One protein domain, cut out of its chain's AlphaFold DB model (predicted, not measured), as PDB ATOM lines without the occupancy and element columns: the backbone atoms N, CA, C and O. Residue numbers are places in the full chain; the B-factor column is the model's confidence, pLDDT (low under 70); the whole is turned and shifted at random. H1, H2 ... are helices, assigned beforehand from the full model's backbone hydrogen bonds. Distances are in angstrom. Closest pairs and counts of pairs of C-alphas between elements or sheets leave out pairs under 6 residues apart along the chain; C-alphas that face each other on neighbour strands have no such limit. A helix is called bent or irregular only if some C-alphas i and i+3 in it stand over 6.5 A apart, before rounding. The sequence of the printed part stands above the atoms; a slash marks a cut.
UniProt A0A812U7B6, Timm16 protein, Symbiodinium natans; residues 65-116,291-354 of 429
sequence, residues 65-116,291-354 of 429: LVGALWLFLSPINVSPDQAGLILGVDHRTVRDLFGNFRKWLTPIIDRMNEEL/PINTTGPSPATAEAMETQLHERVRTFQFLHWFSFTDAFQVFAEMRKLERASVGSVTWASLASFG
ATOM      1  N   LEU A  65      27.471 -37.144  20.635       80.75
ATOM      2  CA  LEU A  65      26.440 -37.288  21.671       80.75
ATOM      3  C   LEU A  65      25.082 -37.664  21.060       80.75
ATOM      4  O   LEU A  65      24.419 -38.580  21.541       80.75
ATOM      5  N   VAL A  66      24.678 -37.005  19.970       83.94
ATOM      6  CA  VAL A  66      23.457 -37.357  19.226       83.94
ATOM      7  C   VAL A  66      23.572 -38.764  18.641       83.94
ATOM      8  O   VAL A  66      22.631 -39.540  18.751       83.94
ATOM      9  N   GLY A  67      24.731 -39.121  18.083       83.00
ATOM     10  CA  GLY A  67      25.021 -40.460  17.574       83.00
ATOM     11  C   GLY A  67      24.981 -41.522  18.670       83.00
ATOM     12  O   GLY A  67      24.401 -42.583  18.467       83.00
ATOM     13  N   ALA A  68      25.515 -41.225  19.857       83.00
ATOM     14  CA  ALA A  68      25.478 -42.126  21.005       83.00
ATOM     15  C   ALA A  68      24.040 -42.364  21.456       83.00
ATOM     16  O   ALA A  68      23.636 -43.509  21.646       83.00
ATOM     17  N   LEU A  69      23.247 -41.296  21.568       84.31
ATOM     18  CA  LEU A  69      21.833 -41.408  21.902       84.31
ATOM     19  C   LEU A  69      21.047 -42.151  20.814       84.31
ATOM     20  O   LEU A  69      20.182 -42.960  21.130       84.31
ATOM     21  N   TRP A  70      21.362 -41.929  19.538       85.25
ATOM     22  CA  TRP A  70      20.748 -42.667  18.439       85.25
ATOM     23  C   TRP A  70      21.064 -44.164  18.523       85.25
ATOM     24  O   TRP A  70      20.142 -44.969  18.465       85.25
ATOM     25  N   LEU A  71      22.328 -44.548  18.748       83.19
ATOM     26  CA  LEU A  71      22.718 -45.951  18.940       83.19
ATOM     27  C   LEU A  71      22.017 -46.578  20.148       83.19
ATOM     28  O   LEU A  71      21.575 -47.723  20.067       83.19
ATOM     29  N   PHE A  72      21.870 -45.820  21.234       82.88
ATOM     30  CA  PHE A  72      21.165 -46.255  22.436       82.88
ATOM     31  C   PHE A  72      19.686 -46.550  22.198       82.88
ATOM     32  O   PHE A  72      19.155 -47.526  22.719       82.88
ATOM     33  N   LEU A  73      19.025 -45.691  21.424       82.25
ATOM     34  CA  LEU A  73      17.612 -45.825  21.082       82.25
ATOM     35  C   LEU A  73      17.381 -46.738  19.872       82.25
ATOM     36  O   LEU A  73      16.239 -47.063  19.554       82.25
ATOM     37  N   SER A  74      18.453 -47.138  19.186       74.88
ATOM     38  CA  SER A  74      18.366 -47.990  18.010       74.88
ATOM     39  C   SER A  74      18.020 -49.438  18.386       74.88
ATOM     40  O   SER A  74      18.417 -49.924  19.449       74.88
ATOM     41  N   PRO A  75      17.379 -50.194  17.477       67.00
ATOM     42  CA  PRO A  75      17.118 -51.619  17.688       67.00
ATOM     43  C   PRO A  75      18.394 -52.486  17.756       67.00
ATOM     44  O   PRO A  75      18.349 -53.638  18.178       67.00
ATOM     45  N   ILE A  76      19.552 -51.935  17.369       66.94
ATOM     46  CA  ILE A  76      20.843 -52.639  17.291       66.94
ATOM     47  C   ILE A  76      21.414 -52.931  18.695       66.94
ATOM     48  O   ILE A  76      22.291 -53.777  18.838       66.94
ATOM     49  N   ASN A  77      20.857 -52.306  19.744       65.19
ATOM     50  CA  ASN A  77      21.131 -52.603  21.153       65.19
ATOM     51  C   ASN A  77      22.632 -52.599  21.493       65.19
ATOM     52  O   ASN A  77      23.211 -53.586  21.953       65.19
ATOM     53  N   VAL A  78      23.255 -51.458  21.210       77.94
ATOM     54  CA  VAL A  78      24.694 -51.238  21.353       77.94
ATOM     55  C   VAL A  78      25.016 -50.849  22.796       77.94
ATOM     56  O   VAL A  78      24.392 -49.950  23.366       77.94
ATOM     57  N   SER A  79      26.002 -51.511  23.407       79.12
ATOM     58  CA  SER A  79      26.448 -51.149  24.756       79.12
ATOM     59  C   SER A  79      27.137 -49.773  24.764       79.12
ATOM     60  O   SER A  79      27.666 -49.349  23.736       79.12
ATOM     61  N   PRO A  80      27.203 -49.065  25.908       80.19
ATOM     62  CA  PRO A  80      27.936 -47.799  25.996       80.19
ATOM     63  C   PRO A  80      29.394 -47.905  25.531       80.19
ATOM     64  O   PRO A  80      29.921 -46.982  24.918       80.19
ATOM     65  N   ASP A  81      30.028 -49.049  25.794       81.00
ATOM     66  CA  ASP A  81      31.422 -49.301  25.430       81.00
ATOM     67  C   ASP A  81      31.563 -49.482  23.915       81.00
ATOM     68  O   ASP A  81      32.439 -48.885  23.294       81.00
ATOM     69  N   GLN A  82      30.646 -50.229  23.296       83.25
ATOM     70  CA  GLN A  82      30.587 -50.378  21.841       83.25
ATOM     71  C   GLN A  82      30.250 -49.051  21.149       83.25
ATOM     72  O   GLN A  82      30.853 -48.719  20.134       83.25
ATOM     73  N   ALA A  83      29.325 -48.266  21.702       82.25
ATOM     74  CA  ALA A  83      28.975 -46.956  21.167       82.25
ATOM     75  C   ALA A  83      30.155 -45.977  21.267       82.25
ATOM     76  O   ALA A  83      30.423 -45.254  20.310       82.25
ATOM     77  N   GLY A  84      30.900 -45.999  22.378       80.44
ATOM     78  CA  GLY A  84      32.137 -45.231  22.527       80.44
ATOM     79  C   GLY A  84      33.178 -45.592  21.466       80.44
ATOM     80  O   GLY A  84      33.721 -44.701  20.814       80.44
ATOM     81  N   LEU A  85      33.374 -46.892  21.212       83.94
ATOM     82  CA  LEU A  85      34.262 -47.384  20.151       83.94
ATOM     83  C   LEU A  85      33.820 -46.931  18.751       83.94
ATOM     84  O   LEU A  85      34.651 -46.471  17.975       83.94
ATOM     85  N   ILE A  86      32.526 -47.029  18.433       83.25
ATOM     86  CA  ILE A  86      31.979 -46.649  17.118       83.25
ATOM     87  C   ILE A  86      32.124 -45.143  16.865       83.25
ATOM     88  O   ILE A  86      32.399 -44.724  15.744       83.25
ATOM     89  N   LEU A  87      31.911 -44.326  17.896       83.19
ATOM     90  CA  LEU A  87      31.814 -42.871  17.764       83.19
ATOM     91  C   LEU A  87      33.124 -42.138  18.072       83.19
ATOM     92  O   LEU A  87      33.176 -40.916  17.928       83.19
ATOM     93  N   GLY A  88      34.154 -42.856  18.529       82.25
ATOM     94  CA  GLY A  88      35.401 -42.259  19.006       82.25
ATOM     95  C   GLY A  88      35.204 -41.372  20.238       82.25
ATOM     96  O   GLY A  88      35.931 -40.399  20.418       82.25
ATOM     97  N   VAL A  89      34.195 -41.671  21.063       82.56
ATOM     98  CA  VAL A  89      33.890 -40.943  22.304       82.56
ATOM     99  C   VAL A  89      34.264 -41.809  23.489       82.56
ATOM    100  O   VAL A  89      34.054 -43.022  23.473       82.56
ATOM    101  N   ASP A  90      34.771 -41.188  24.550       81.25
ATOM    102  CA  ASP A  90      35.020 -41.911  25.786       81.25
ATOM    103  C   ASP A  90      33.738 -42.591  26.306       81.25
ATOM    104  O   ASP A  90      32.689 -41.969  26.494       81.25
ATOM    105  N   HIS A  91      33.843 -43.893  26.564       81.38
ATOM    106  CA  HIS A  91      32.748 -44.720  27.054       81.38
ATOM    107  C   HIS A  91      32.122 -44.197  28.358       81.38
ATOM    108  O   HIS A  91      30.928 -44.409  28.566       81.38
ATOM    109  N   ARG A  92      32.863 -43.486  29.230       82.50
ATOM    110  CA  ARG A  92      32.275 -42.879  30.440       82.50
ATOM    111  C   ARG A  92      31.335 -41.748  30.065       82.50
ATOM    112  O   ARG A  92      30.214 -41.729  30.552       82.50
ATOM    113  N   THR A  93      31.724 -40.907  29.109       82.94
ATOM    114  CA  THR A  93      30.846 -39.857  28.564       82.94
ATOM    115  C   THR A  93      29.568 -40.453  27.965       82.94
ATOM    116  O   THR A  93      28.474 -39.937  28.185       82.94
ATOM    117  N   VAL A  94      29.680 -41.576  27.247       81.44
ATOM    118  CA  VAL A  94      28.513 -42.291  26.702       81.44
ATOM    119  C   VAL A  94      27.631 -42.861  27.821       81.44
ATOM    120  O   VAL A  94      26.408 -42.725  27.776       81.44
ATOM    121  N   ARG A  95      28.230 -43.464  28.855       85.50
ATOM    122  CA  ARG A  95      27.502 -43.966  30.032       85.50
ATOM    123  C   ARG A  95      26.788 -42.840  30.778       85.50
ATOM    124  O   ARG A  95      25.622 -43.015  31.120       85.50
ATOM    125  N   ASP A  96      27.445 -41.702  30.977       84.56
ATOM    126  CA  ASP A  96      26.878 -40.525  31.636       84.56
ATOM    127  C   ASP A  96      25.719 -39.947  30.824       84.56
ATOM    128  O   ASP A  96      24.664 -39.638  31.379       84.56
ATOM    129  N   LEU A  97      25.864 -39.875  29.497       86.88
ATOM    130  CA  LEU A  97      24.781 -39.481  28.600       86.88
ATOM    131  C   LEU A  97      23.571 -40.410  28.752       86.88
ATOM    132  O   LEU A  97      22.448 -39.929  28.907       86.88
ATOM    133  N   PHE A  98      23.784 -41.728  28.733       87.88
ATOM    134  CA  PHE A  98      22.689 -42.691  28.871       87.88
ATOM    135  C   PHE A  98      22.060 -42.611  30.261       87.88
ATOM    136  O   PHE A  98      20.839 -42.637  30.370       87.88
ATOM    137  N   GLY A  99      22.862 -42.462  31.318       86.69
ATOM    138  CA  GLY A  99      22.372 -42.267  32.683       86.69
ATOM    139  C   GLY A  99      21.514 -41.009  32.814       86.69
ATOM    140  O   GLY A  99      20.405 -41.069  33.335       86.69
ATOM    141  N   ASN A 100      21.970 -39.882  32.268       87.00
ATOM    142  CA  ASN A 100      21.210 -38.630  32.270       87.00
ATOM    143  C   ASN A 100      19.909 -38.744  31.470       87.00
ATOM    144  O   ASN A 100      18.870 -38.247  31.906       87.00
ATOM    145  N   PHE A 101      19.947 -39.427  30.323       89.69
ATOM    146  CA  PHE A 101      18.748 -39.720  29.549       89.69
ATOM    147  C   PHE A 101      17.745 -40.544  30.361       89.69
ATOM    148  O   PHE A 101      16.578 -40.168  30.430       89.69
ATOM    149  N   ARG A 102      18.191 -41.624  31.019       91.00
ATOM    150  CA  ARG A 102      17.320 -42.467  31.848       91.00
ATOM    151  C   ARG A 102      16.698 -41.687  32.998       91.00
ATOM    152  O   ARG A 102      15.482 -41.711  33.134       91.00
ATOM    153  N   LYS A 103      17.496 -40.930  33.754       90.38
ATOM    154  CA  LYS A 103      17.008 -40.077  34.852       90.38
ATOM    155  C   LYS A 103      15.928 -39.096  34.403       90.38
ATOM    156  O   LYS A 103      14.973 -38.862  35.133       90.38
ATOM    157  N   TRP A 104      16.070 -38.532  33.204       92.38
ATOM    158  CA  TRP A 104      15.055 -37.655  32.621       92.38
ATOM    159  C   TRP A 104      13.814 -38.425  32.138       92.38
ATOM    160  O   TRP A 104      12.693 -37.964  32.340       92.38
ATOM    161  N   LEU A 105      14.002 -39.586  31.507       94.06
ATOM    162  CA  LEU A 105      12.929 -40.379  30.907       94.06
ATOM    163  C   LEU A 105      12.027 -41.028  31.963       94.06
ATOM    164  O   LEU A 105      10.804 -41.003  31.825       94.06
ATOM    165  N   THR A 106      12.624 -41.604  33.006       95.44
ATOM    166  CA  THR A 106      11.951 -42.371  34.065       95.44
ATOM    167  C   THR A 106      10.692 -41.689  34.609       95.44
ATOM    168  O   THR A 106       9.624 -42.281  34.459       95.44
ATOM    169  N   PRO A 107      10.735 -40.445  35.135       95.19
ATOM    170  CA  PRO A 107       9.545 -39.806  35.695       95.19
ATOM    171  C   PRO A 107       8.446 -39.543  34.658       95.19
ATOM    172  O   PRO A 107       7.276 -39.460  35.022       95.19
ATOM    173  N   ILE A 108       8.785 -39.403  33.372       94.94
ATOM    174  CA  ILE A 108       7.788 -39.232  32.308       94.94
ATOM    175  C   ILE A 108       7.072 -40.558  32.043       94.94
ATOM    176  O   ILE A 108       5.844 -40.600  31.984       94.94
ATOM    177  N   ILE A 109       7.834 -41.647  31.914       95.81
ATOM    178  CA  ILE A 109       7.273 -42.982  31.678       95.81
ATOM    179  C   ILE A 109       6.492 -43.467  32.898       95.81
ATOM    180  O   ILE A 109       5.446 -44.078  32.710       95.81
ATOM    181  N   ASP A 110       6.928 -43.152  34.121       94.75
ATOM    182  CA  ASP A 110       6.166 -43.425  35.343       94.75
ATOM    183  C   ASP A 110       4.772 -42.785  35.282       94.75
ATOM    184  O   ASP A 110       3.775 -43.490  35.424       94.75
ATOM    185  N   ARG A 111       4.673 -41.484  34.969       92.62
ATOM    186  CA  ARG A 111       3.373 -40.800  34.821       92.62
ATOM    187  C   ARG A 111       2.497 -41.451  33.755       92.62
ATOM    188  O   ARG A 111       1.341 -41.768  34.010       92.62
ATOM    189  N   MET A 112       3.062 -41.707  32.576       92.62
ATOM    190  CA  MET A 112       2.328 -42.362  31.492       92.62
ATOM    191  C   MET A 112       1.894 -43.788  31.861       92.62
ATOM    192  O   MET A 112       0.825 -44.228  31.445       92.62
ATOM    193  N   ASN A 113       2.698 -44.526  32.630       93.12
ATOM    194  CA  ASN A 113       2.373 -45.872  33.093       93.12
ATOM    195  C   ASN A 113       1.177 -45.853  34.057       93.12
ATOM    196  O   ASN A 113       0.329 -46.737  33.981       93.12
ATOM    197  N   GLU A 114       1.070 -44.836  34.915       89.50
ATOM    198  CA  GLU A 114      -0.058 -44.676  35.842       89.50
ATOM    199  C   GLU A 114      -1.394 -44.379  35.143       89.50
ATOM    200  O   GLU A 114      -2.449 -44.800  35.619       89.50
ATOM    201  N   GLU A 115      -1.355 -43.725  33.981       87.75
ATOM    202  CA  GLU A 115      -2.535 -43.434  33.155       87.75
ATOM    203  C   GLU A 115      -3.052 -44.652  32.363       87.75
ATOM    204  O   GLU A 115      -4.095 -44.570  31.706       87.75
ATOM    205  N   LEU A 116      -2.330 -45.780  32.355       88.44
ATOM    206  CA  LEU A 116      -2.688 -46.921  31.517       88.44
ATOM    207  C   LEU A 116      -3.888 -47.704  32.051       88.44
ATOM    208  O   LEU A 116      -3.869 -48.271  33.143       88.44
ATOM    209  N   PRO A 291      25.405 -56.168  33.908       49.12
ATOM    210  CA  PRO A 291      26.605 -55.670  34.585       49.12
ATOM    211  C   PRO A 291      26.370 -55.517  36.091       49.12
ATOM    212  O   PRO A 291      27.305 -55.307  36.854       49.12
ATOM    213  N   ILE A 292      25.123 -55.689  36.529       47.62
ATOM    214  CA  ILE A 292      24.731 -55.664  37.928       47.62
ATOM    215  C   ILE A 292      24.879 -57.095  38.453       47.62
ATOM    216  O   ILE A 292      23.908 -57.834  38.572       47.62
ATOM    217  N   ASN A 293      26.114 -57.546  38.697       43.09
ATOM    218  CA  ASN A 293      26.288 -58.593  39.700       43.09
ATOM    219  C   ASN A 293      25.881 -57.944  41.016       43.09
ATOM    220  O   ASN A 293      26.536 -57.043  41.533       43.09
ATOM    221  N   THR A 294      24.697 -58.333  41.452       47.97
ATOM    222  CA  THR A 294      23.880 -57.653  42.436       47.97
ATOM    223  C   THR A 294      24.364 -57.939  43.857       47.97
ATOM    224  O   THR A 294      23.624 -58.414  44.704       47.97
ATOM    225  N   THR A 295      25.647 -57.769  44.127       50.66
ATOM    226  CA  THR A 295      26.242 -58.064  45.433       50.66
ATOM    227  C   THR A 295      26.987 -56.834  45.909       50.66
ATOM    228  O   THR A 295      28.208 -56.822  46.013       50.66
ATOM    229  N   GLY A 296      26.234 -55.761  46.149       51.09
ATOM    230  CA  GLY A 296      26.736 -54.586  46.846       51.09
ATOM    231  C   GLY A 296      26.766 -54.831  48.359       51.09
ATOM    232  O   GLY A 296      25.748 -55.257  48.910       51.09
ATOM    233  N   PRO A 297      27.874 -54.566  49.071       57.78
ATOM    234  CA  PRO A 297      27.979 -54.859  50.501       57.78
ATOM    235  C   PRO A 297      27.069 -53.971  51.370       57.78
ATOM    236  O   PRO A 297      26.662 -54.408  52.443       57.78
ATOM    237  N   SER A 298      26.647 -52.789  50.896       65.88
ATOM    238  CA  SER A 298      25.906 -51.791  51.690       65.88
ATOM    239  C   SER A 298      24.457 -51.535  51.224       65.88
ATOM    240  O   SER A 298      24.154 -51.757  50.048       65.88
ATOM    241  N   PRO A 299      23.565 -51.025  52.104       68.81
ATOM    242  CA  PRO A 299      22.212 -50.577  51.743       68.81
ATOM    243  C   PRO A 299      22.178 -49.516  50.633       68.81
ATOM    244  O   PRO A 299      21.400 -49.645  49.697       68.81
ATOM    245  N   ALA A 300      23.090 -48.538  50.664       74.12
ATOM    246  CA  ALA A 300      23.185 -47.503  49.629       74.12
ATOM    247  C   ALA A 300      23.486 -48.084  48.234       74.12
ATOM    248  O   ALA A 300      23.019 -47.575  47.218       74.12
ATOM    249  N   THR A 301      24.244 -49.185  48.173       71.94
ATOM    250  CA  THR A 301      24.494 -49.873  46.899       71.94
ATOM    251  C   THR A 301      23.230 -50.571  46.394       71.94
ATOM    252  O   THR A 301      22.975 -50.563  45.196       71.94
ATOM    253  N   ALA A 302      22.420 -51.144  47.292       70.50
ATOM    254  CA  ALA A 302      21.151 -51.772  46.924       70.50
ATOM    255  C   ALA A 302      20.138 -50.746  46.386       70.50
ATOM    256  O   ALA A 302      19.544 -50.986  45.341       70.50
ATOM    257  N   GLU A 303      20.016 -49.583  47.025       78.44
ATOM    258  CA  GLU A 303      19.150 -48.488  46.565       78.44
ATOM    259  C   GLU A 303      19.585 -47.940  45.194       78.44
ATOM    260  O   GLU A 303      18.771 -47.760  44.282       78.44
ATOM    261  N   ALA A 304      20.893 -47.744  44.993       79.94
ATOM    262  CA  ALA A 304      21.428 -47.330  43.698       79.94
ATOM    263  C   ALA A 304      21.144 -48.371  42.600       79.94
ATOM    264  O   ALA A 304      20.851 -48.015  41.457       79.94
ATOM    265  N   MET A 305      21.208 -49.660  42.933       77.19
ATOM    266  CA  MET A 305      20.895 -50.745  42.004       77.19
ATOM    267  C   MET A 305      19.409 -50.822  41.673       77.19
ATOM    268  O   MET A 305      19.060 -51.032  40.514       77.19
ATOM    269  N   GLU A 306      18.544 -50.642  42.665       83.50
ATOM    270  CA  GLU A 306      17.103 -50.561  42.459       83.50
ATOM    271  C   GLU A 306      16.757 -49.407  41.516       83.50
ATOM    272  O   GLU A 306      16.049 -49.608  40.529       83.50
ATOM    273  N   THR A 307      17.347 -48.233  41.754       88.00
ATOM    274  CA  THR A 307      17.194 -47.054  40.892       88.00
ATOM    275  C   THR A 307      17.614 -47.369  39.455       88.00
ATOM    276  O   THR A 307      16.866 -47.115  38.512       88.00
ATOM    277  N   GLN A 308      18.782 -47.994  39.267       85.31
ATOM    278  CA  GLN A 308      19.263 -48.389  37.940       85.31
ATOM    279  C   GLN A 308      18.363 -49.433  37.270       85.31
ATOM    280  O   GLN A 308      18.183 -49.402  36.050       85.31
ATOM    281  N   LEU A 309      17.815 -50.377  38.037       87.44
ATOM    282  CA  LEU A 309      16.889 -51.373  37.515       87.44
ATOM    283  C   LEU A 309      15.599 -50.702  37.040       87.44
ATOM    284  O   LEU A 309      15.187 -50.941  35.908       87.44
ATOM    285  N   HIS A 310      15.018 -49.820  37.855       91.81
ATOM    286  CA  HIS A 310      13.814 -49.062  37.510       91.81
ATOM    287  C   HIS A 310      14.021 -48.213  36.251       91.81
ATOM    288  O   HIS A 310      13.244 -48.287  35.300       91.81
ATOM    289  N   GLU A 311      15.145 -47.501  36.167       91.81
ATOM    290  CA  GLU A 311      15.550 -46.749  34.976       91.81
ATOM    291  C   GLU A 311      15.632 -47.627  33.710       91.81
ATOM    292  O   GLU A 311      15.226 -47.214  32.617       91.81
ATOM    293  N   ARG A 312      16.141 -48.860  33.830       88.50
ATOM    294  CA  ARG A 312      16.187 -49.822  32.715       88.50
ATOM    295  C   ARG A 312      14.807 -50.346  32.351       88.50
ATOM    296  O   ARG A 312      14.525 -50.456  31.159       88.50
ATOM    297  N   VAL A 313      13.953 -50.624  33.336       92.56
ATOM    298  CA  VAL A 313      12.553 -51.009  33.116       92.56
ATOM    299  C   VAL A 313      11.827 -49.920  32.332       92.56
ATOM    300  O   VAL A 313      11.206 -50.221  31.314       92.56
ATOM    301  N   ARG A 314      11.972 -48.649  32.722       95.00
ATOM    302  CA  ARG A 314      11.345 -47.522  32.013       95.00
ATOM    303  C   ARG A 314      11.920 -47.287  30.625       95.00
ATOM    304  O   ARG A 314      11.165 -47.018  29.696       95.00
ATOM    305  N   THR A 315      13.227 -47.470  30.446       91.12
ATOM    306  CA  THR A 315      13.845 -47.431  29.110       91.12
ATOM    307  C   THR A 315      13.282 -48.524  28.207       91.12
ATOM    308  O   THR A 315      12.901 -48.253  27.071       91.12
ATOM    309  N   PHE A 316      13.207 -49.758  28.710       90.56
ATOM    310  CA  PHE A 316      12.630 -50.876  27.974       90.56
ATOM    311  C   PHE A 316      11.178 -50.585  27.597       90.56
ATOM    312  O   PHE A 316      10.792 -50.753  26.443       90.56
ATOM    313  N   GLN A 317      10.386 -50.107  28.555       92.19
ATOM    314  CA  GLN A 317       8.978 -49.797  28.358       92.19
ATOM    315  C   GLN A 317       8.775 -48.701  27.304       92.19
ATOM    316  O   GLN A 317       7.934 -48.862  26.426       92.19
ATOM    317  N   PHE A 318       9.591 -47.643  27.326       92.06
ATOM    318  CA  PHE A 318       9.614 -46.610  26.289       92.06
ATOM    319  C   PHE A 318       9.893 -47.201  24.900       92.06
ATOM    320  O   PHE A 318       9.107 -47.007  23.973       92.06
ATOM    321  N   LEU A 319      10.981 -47.964  24.754       87.19
ATOM    322  CA  LEU A 319      11.348 -48.572  23.469       87.19
ATOM    323  C   LEU A 319      10.277 -49.546  22.968       87.19
ATOM    324  O   LEU A 319      10.015 -49.624  21.770       87.19
ATOM    325  N   HIS A 320       9.632 -50.264  23.882       86.44
ATOM    326  CA  HIS A 320       8.552 -51.182  23.568       86.44
ATOM    327  C   HIS A 320       7.288 -50.438  23.091       86.44
ATOM    328  O   HIS A 320       6.782 -50.734  22.004       86.44
ATOM    329  N   TRP A 321       6.827 -49.426  23.840       89.56
ATOM    330  CA  TRP A 321       5.646 -48.618  23.506       89.56
ATOM    331  C   TRP A 321       5.757 -47.920  22.146       89.56
ATOM    332  O   TRP A 321       4.753 -47.761  21.453       89.56
ATOM    333  N   PHE A 322       6.970 -47.518  21.761       86.56
ATOM    334  CA  PHE A 322       7.237 -46.771  20.530       86.56
ATOM    335  C   PHE A 322       8.014 -47.573  19.480       86.56
ATOM    336  O   PHE A 322       8.576 -46.990  18.558       86.56
ATOM    337  N   SER A 323       8.012 -48.903  19.572       79.62
ATOM    338  CA  SER A 323       8.764 -49.818  18.691       79.62
ATOM    339  C   SER A 323       8.485 -49.657  17.186       79.62
ATOM    340  O   SER A 323       9.332 -49.979  16.351       79.62
ATOM    341  N   PHE A 324       7.320 -49.120  16.816       73.88
ATOM    342  CA  PHE A 324       6.937 -48.848  15.423       73.88
ATOM    343  C   PHE A 324       7.260 -47.445  14.926       73.88
ATOM    344  O   PHE A 324       7.061 -47.134  13.749       73.88
ATOM    345  N   THR A 325       7.750 -46.604  15.819       82.62
ATOM    346  CA  THR A 325       7.997 -45.197  15.572       82.62
ATOM    347  C   THR A 325       9.491 -44.945  15.682       82.62
ATOM    348  O   THR A 325      10.232 -45.689  16.320       82.62
ATOM    349  N   ASP A 326       9.967 -43.904  15.014       84.94
ATOM    350  CA  ASP A 326      11.311 -43.416  15.273       84.94
ATOM    351  C   ASP A 326      11.384 -42.894  16.720       84.94
ATOM    352  O   ASP A 326      10.853 -41.826  17.037       84.94
ATOM    353  N   ALA A 327      12.031 -43.660  17.602       84.88
ATOM    354  CA  ALA A 327      12.199 -43.312  19.009       84.88
ATOM    355  C   ALA A 327      12.858 -41.934  19.195       84.88
ATOM    356  O   ALA A 327      12.588 -41.255  20.186       84.88
ATOM    357  N   PHE A 328      13.668 -41.479  18.230       84.75
ATOM    358  CA  PHE A 328      14.272 -40.153  18.261       84.75
ATOM    359  C   PHE A 328      13.242 -39.043  18.008       84.75
ATOM    360  O   PHE A 328      13.292 -38.000  18.660       84.75
ATOM    361  N   GLN A 329      12.267 -39.272  17.122       88.31
ATOM    362  CA  GLN A 329      11.154 -38.339  16.905       88.31
ATOM    363  C   GLN A 329      10.251 -38.256  18.133       88.31
ATOM    364  O   GLN A 329       9.882 -37.156  18.547       88.31
ATOM    365  N   VAL A 330       9.945 -39.402  18.752       89.75
ATOM    366  CA  VAL A 330       9.163 -39.431  19.997       89.75
ATOM    367  C   VAL A 330       9.899 -38.675  21.096       89.75
ATOM    368  O   VAL A 330       9.321 -37.799  21.737       89.75
ATOM    369  N   PHE A 331      11.193 -38.951  21.271       89.81
ATOM    370  CA  PHE A 331      12.032 -38.245  22.232       89.81
ATOM    371  C   PHE A 331      12.051 -36.731  21.986       89.81
ATOM    372  O   PHE A 331      11.904 -35.956  22.932       89.81
ATOM    373  N   ALA A 332      12.198 -36.297  20.731       89.50
ATOM    374  CA  ALA A 332      12.194 -34.882  20.379       89.50
ATOM    375  C   ALA A 332      10.873 -34.196  20.765       89.50
ATOM    376  O   ALA A 332      10.902 -33.114  21.358       89.50
ATOM    377  N   GLU A 333       9.728 -34.835  20.506       93.00
ATOM    378  CA  GLU A 333       8.426 -34.278  20.886       93.00
ATOM    379  C   GLU A 333       8.234 -34.277  22.408       93.00
ATOM    380  O   GLU A 333       7.849 -33.253  22.969       93.00
ATOM    381  N   MET A 334       8.602 -35.355  23.109       93.19
ATOM    382  CA  MET A 334       8.574 -35.393  24.579       93.19
ATOM    383  C   MET A 334       9.423 -34.271  25.188       93.19
ATOM    384  O   MET A 334       8.997 -33.606  26.129       93.19
ATOM    385  N   ARG A 335      10.617 -34.009  24.639       90.69
ATOM    386  CA  ARG A 335      11.484 -32.907  25.088       90.69
ATOM    387  C   ARG A 335      10.873 -31.537  24.830       90.69
ATOM    388  O   ARG A 335      11.063 -30.637  25.646       90.69
ATOM    389  N   LYS A 336      10.188 -31.356  23.702       92.12
ATOM    390  CA  LYS A 336       9.500 -30.109  23.363       92.12
ATOM    391  C   LYS A 336       8.334 -29.846  24.317       92.12
ATOM    392  O   LYS A 336       8.240 -28.742  24.843       92.12
ATOM    393  N   LEU A 337       7.510 -30.861  24.578       91.88
ATOM    394  CA  LEU A 337       6.400 -30.796  25.529       91.88
ATOM    395  C   LEU A 337       6.907 -30.483  26.944       91.88
ATOM    396  O   LEU A 337       6.515 -29.477  27.527       91.88
ATOM    397  N   GLU A 338       7.880 -31.248  27.447       89.81
ATOM    398  CA  GLU A 338       8.398 -31.065  28.812       89.81
ATOM    399  C   GLU A 338       9.085 -29.700  29.017       89.81
ATOM    400  O   GLU A 338       9.120 -29.180  30.130       89.81
ATOM    401  N   ARG A 339       9.611 -29.079  27.948       90.06
ATOM    402  CA  ARG A 339      10.117 -27.694  27.982       90.06
ATOM    403  C   ARG A 339       9.009 -26.648  28.031       90.06
ATOM    404  O   ARG A 339       9.234 -25.583  28.595       90.06
ATOM    405  N   ALA A 340       7.869 -26.914  27.397       91.00
ATOM    406  CA  ALA A 340       6.728 -26.009  27.427       91.00
ATOM    407  C   ALA A 340       6.067 -26.018  28.811       91.00
ATOM    408  O   ALA A 340       5.739 -24.961  29.340       91.00
ATOM    409  N   SER A 341       5.900 -27.204  29.403       90.88
ATOM    410  CA  SER A 341       5.445 -27.353  30.784       90.88
ATOM    411  C   SER A 341       5.826 -28.726  31.339       90.88
ATOM    412  O   SER A 341       5.622 -29.750  30.679       90.88
ATOM    413  N   VAL A 342       6.374 -28.748  32.555       88.12
ATOM    414  CA  VAL A 342       6.743 -29.985  33.258       88.12
ATOM    415  C   VAL A 342       5.487 -30.816  33.499       88.12
ATOM    416  O   VAL A 342       4.491 -30.304  34.006       88.12
ATOM    417  N   GLY A 343       5.524 -32.100  33.143       85.88
ATOM    418  CA  GLY A 343       4.361 -32.977  33.299       85.88
ATOM    419  C   GLY A 343       3.346 -32.905  32.158       85.88
ATOM    420  O   GLY A 343       2.338 -33.597  32.222       85.88
ATOM    421  N   SER A 344       3.600 -32.127  31.103       89.19
ATOM    422  CA  SER A 344       2.680 -32.018  29.957       89.19
ATOM    423  C   SER A 344       2.690 -33.235  29.025       89.19
ATOM    424  O   SER A 344       1.771 -33.400  28.218       89.19
ATOM    425  N   VAL A 345       3.710 -34.093  29.122       92.38
ATOM    426  CA  VAL A 345       3.774 -35.338  28.352       92.38
ATOM    427  C   VAL A 345       2.746 -36.334  28.888       92.38
ATOM    428  O   VAL A 345       2.904 -36.882  29.975       92.38
ATOM    429  N   THR A 346       1.726 -36.590  28.075       92.12
ATOM    430  CA  THR A 346       0.623 -37.534  28.325       92.12
ATOM    431  C   THR A 346       0.420 -38.457  27.128       92.12
ATOM    432  O   THR A 346       0.883 -38.171  26.015       92.12
ATOM    433  N   TRP A 347      -0.355 -39.533  27.290       91.38
ATOM    434  CA  TRP A 347      -0.738 -40.372  26.147       91.38
ATOM    435  C   TRP A 347      -1.466 -39.609  25.038       91.38
ATOM    436  O   TRP A 347      -1.246 -39.893  23.860       91.38
ATOM    437  N   ALA A 348      -2.311 -38.641  25.401       90.44
ATOM    438  CA  ALA A 348      -3.033 -37.814  24.438       90.44
ATOM    439  C   ALA A 348      -2.069 -36.954  23.606       90.44
ATOM    440  O   ALA A 348      -2.203 -36.887  22.383       90.44
ATOM    441  N   SER A 349      -1.048 -36.373  24.247       91.50
ATOM    442  CA  SER A 349      -0.034 -35.555  23.565       91.50
ATOM    443  C   SER A 349       0.816 -36.344  22.555       91.50
ATOM    444  O   SER A 349       1.295 -35.777  21.578       91.50
ATOM    445  N   LEU A 350       0.954 -37.662  22.749       91.50
ATOM    446  CA  LEU A 350       1.742 -38.557  21.892       91.50
ATOM    447  C   LEU A 350       0.876 -39.439  20.975       91.50
ATOM    448  O   LEU A 350       1.376 -40.385  20.365       91.50
ATOM    449  N   ALA A 351      -0.421 -39.142  20.842       88.25
ATOM    450  CA  ALA A 351      -1.361 -39.965  20.076       88.25
ATOM    451  C   ALA A 351      -0.976 -40.126  18.591       88.25
ATOM    452  O   ALA A 351      -1.316 -41.136  17.968       88.25
ATOM    453  N   SER A 352      -0.235 -39.165  18.024       87.31
ATOM    454  CA  SER A 352       0.288 -39.215  16.651       87.31
ATOM    455  C   SER A 352       1.277 -40.365  16.422       87.31
ATOM    456  O   SER A 352       1.343 -40.891  15.314       87.31
ATOM    457  N   PHE A 353       1.991 -40.800  17.463       85.12
ATOM    458  CA  PHE A 353       2.997 -41.861  17.392       85.12
ATOM    459  C   PHE A 353       2.434 -43.269  17.636       85.12
ATOM    460  O   PHE A 353       3.145 -44.249  17.431       85.12
ATOM    461  N   GLY A 354       1.171 -43.385  18.065       66.19
ATOM    462  CA  GLY A 354       0.503 -44.667  18.333       66.19
ATOM    463  C   GLY A 354      -0.247 -45.257  17.135       66.19
ATOM    464  O   GLY A 354      -0.656 -46.417  17.168       66.19
TER     465      GLY A 354
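This is residues 65 to 116 and 291 to 354 of the 429 residues of the protein "Timm16 protein" of Symbiodinium natans (UniProt A0A812U7B6). Two long helices, the bent H3 and the nearly as long H4, cross as an X near the bend of H3. The short helices H1 and H2 pack on the first arm of H3, H3a, and H5 meets the end of H1 with its own first residues. The printed part has 116 residues with five named helices, in the order H1, H2, H3, H4, H5, and no named strand; 78 residues are in the helices, and the class is all helix. The whole is compact, with a radius of gyration of the C-alphas of 15.2 A and spans of 43 by 36 by 24 A.

H3, residues 91 to 114, was assigned as one helix by its hydrogen bonds but is bent: C-alphas 104 and 107 are 6.7 A apart. Its arms are H3a, residues 91 to 104, 19.8 A long from C-alpha 91 at (32.748, -44.720, 27.054), and H3b, residues 107 to 114, 10.8 A long. H4, residues 299 to 321, is 32.8 A long. H1 is residues 65 to 73, beginning at C-alpha 65 at (26.440, -37.288, 21.671), and H2 is residues 80 to 87. H5, residues 327 to 340, is 20.0 A long and ends at C-alpha 340 at (6.728, -26.009, 27.427).

H3a and H3b stand at a steep tilt of 45 degrees. H3a touches H4 with residues 102 to 103 alone, about perpendicular at 77 degrees; their closest C-alphas, of Arg 102 and Glu 311, are 5.6 A apart. H3b touches H4 at 67 degrees, a steep tilt only just short of about perpendicular, with the C-alphas of Ile 109 and Arg 314 closest at 6.1 A. H2 touches H3a at a steep tilt of 64 degrees, opposite ways, closest at the C-alphas of Gly 84 and His 91, 4.6 A. H1 touches H3a, closest at the C-alphas of Ala 68 and Val 94, 6.5 A, and touches H2, closest at those of Ala 68 and Ala 83, 6.0 A. H1 and H5 only just touch, only at their ends, with 3 pairs of C-alphas within 8 A, the closest those of Leu 73 and Ala 327 at 6.3 A. H2 and H4 are apart, as are H3a and H5. In H1, H2, H3a, H3b, H4 and H5 every O i to N i+4 pair is within hydrogen-bond range.

The C-alphas farthest apart, of Pro 297 and Ser 352, are 46.4 A from each other. Residues 117 to 290 are not printed, and C-alphas 116 and 291 are 30.7 A apart across this cut, which lies in the link from H3 to H4. Of the links that are printed whole, none is long. Residues 341 to 354 hold no named element. The mean pLDDT of the printed part is 83.4; it is under 70 at residues 75 to 77, 291 to 299 and 354.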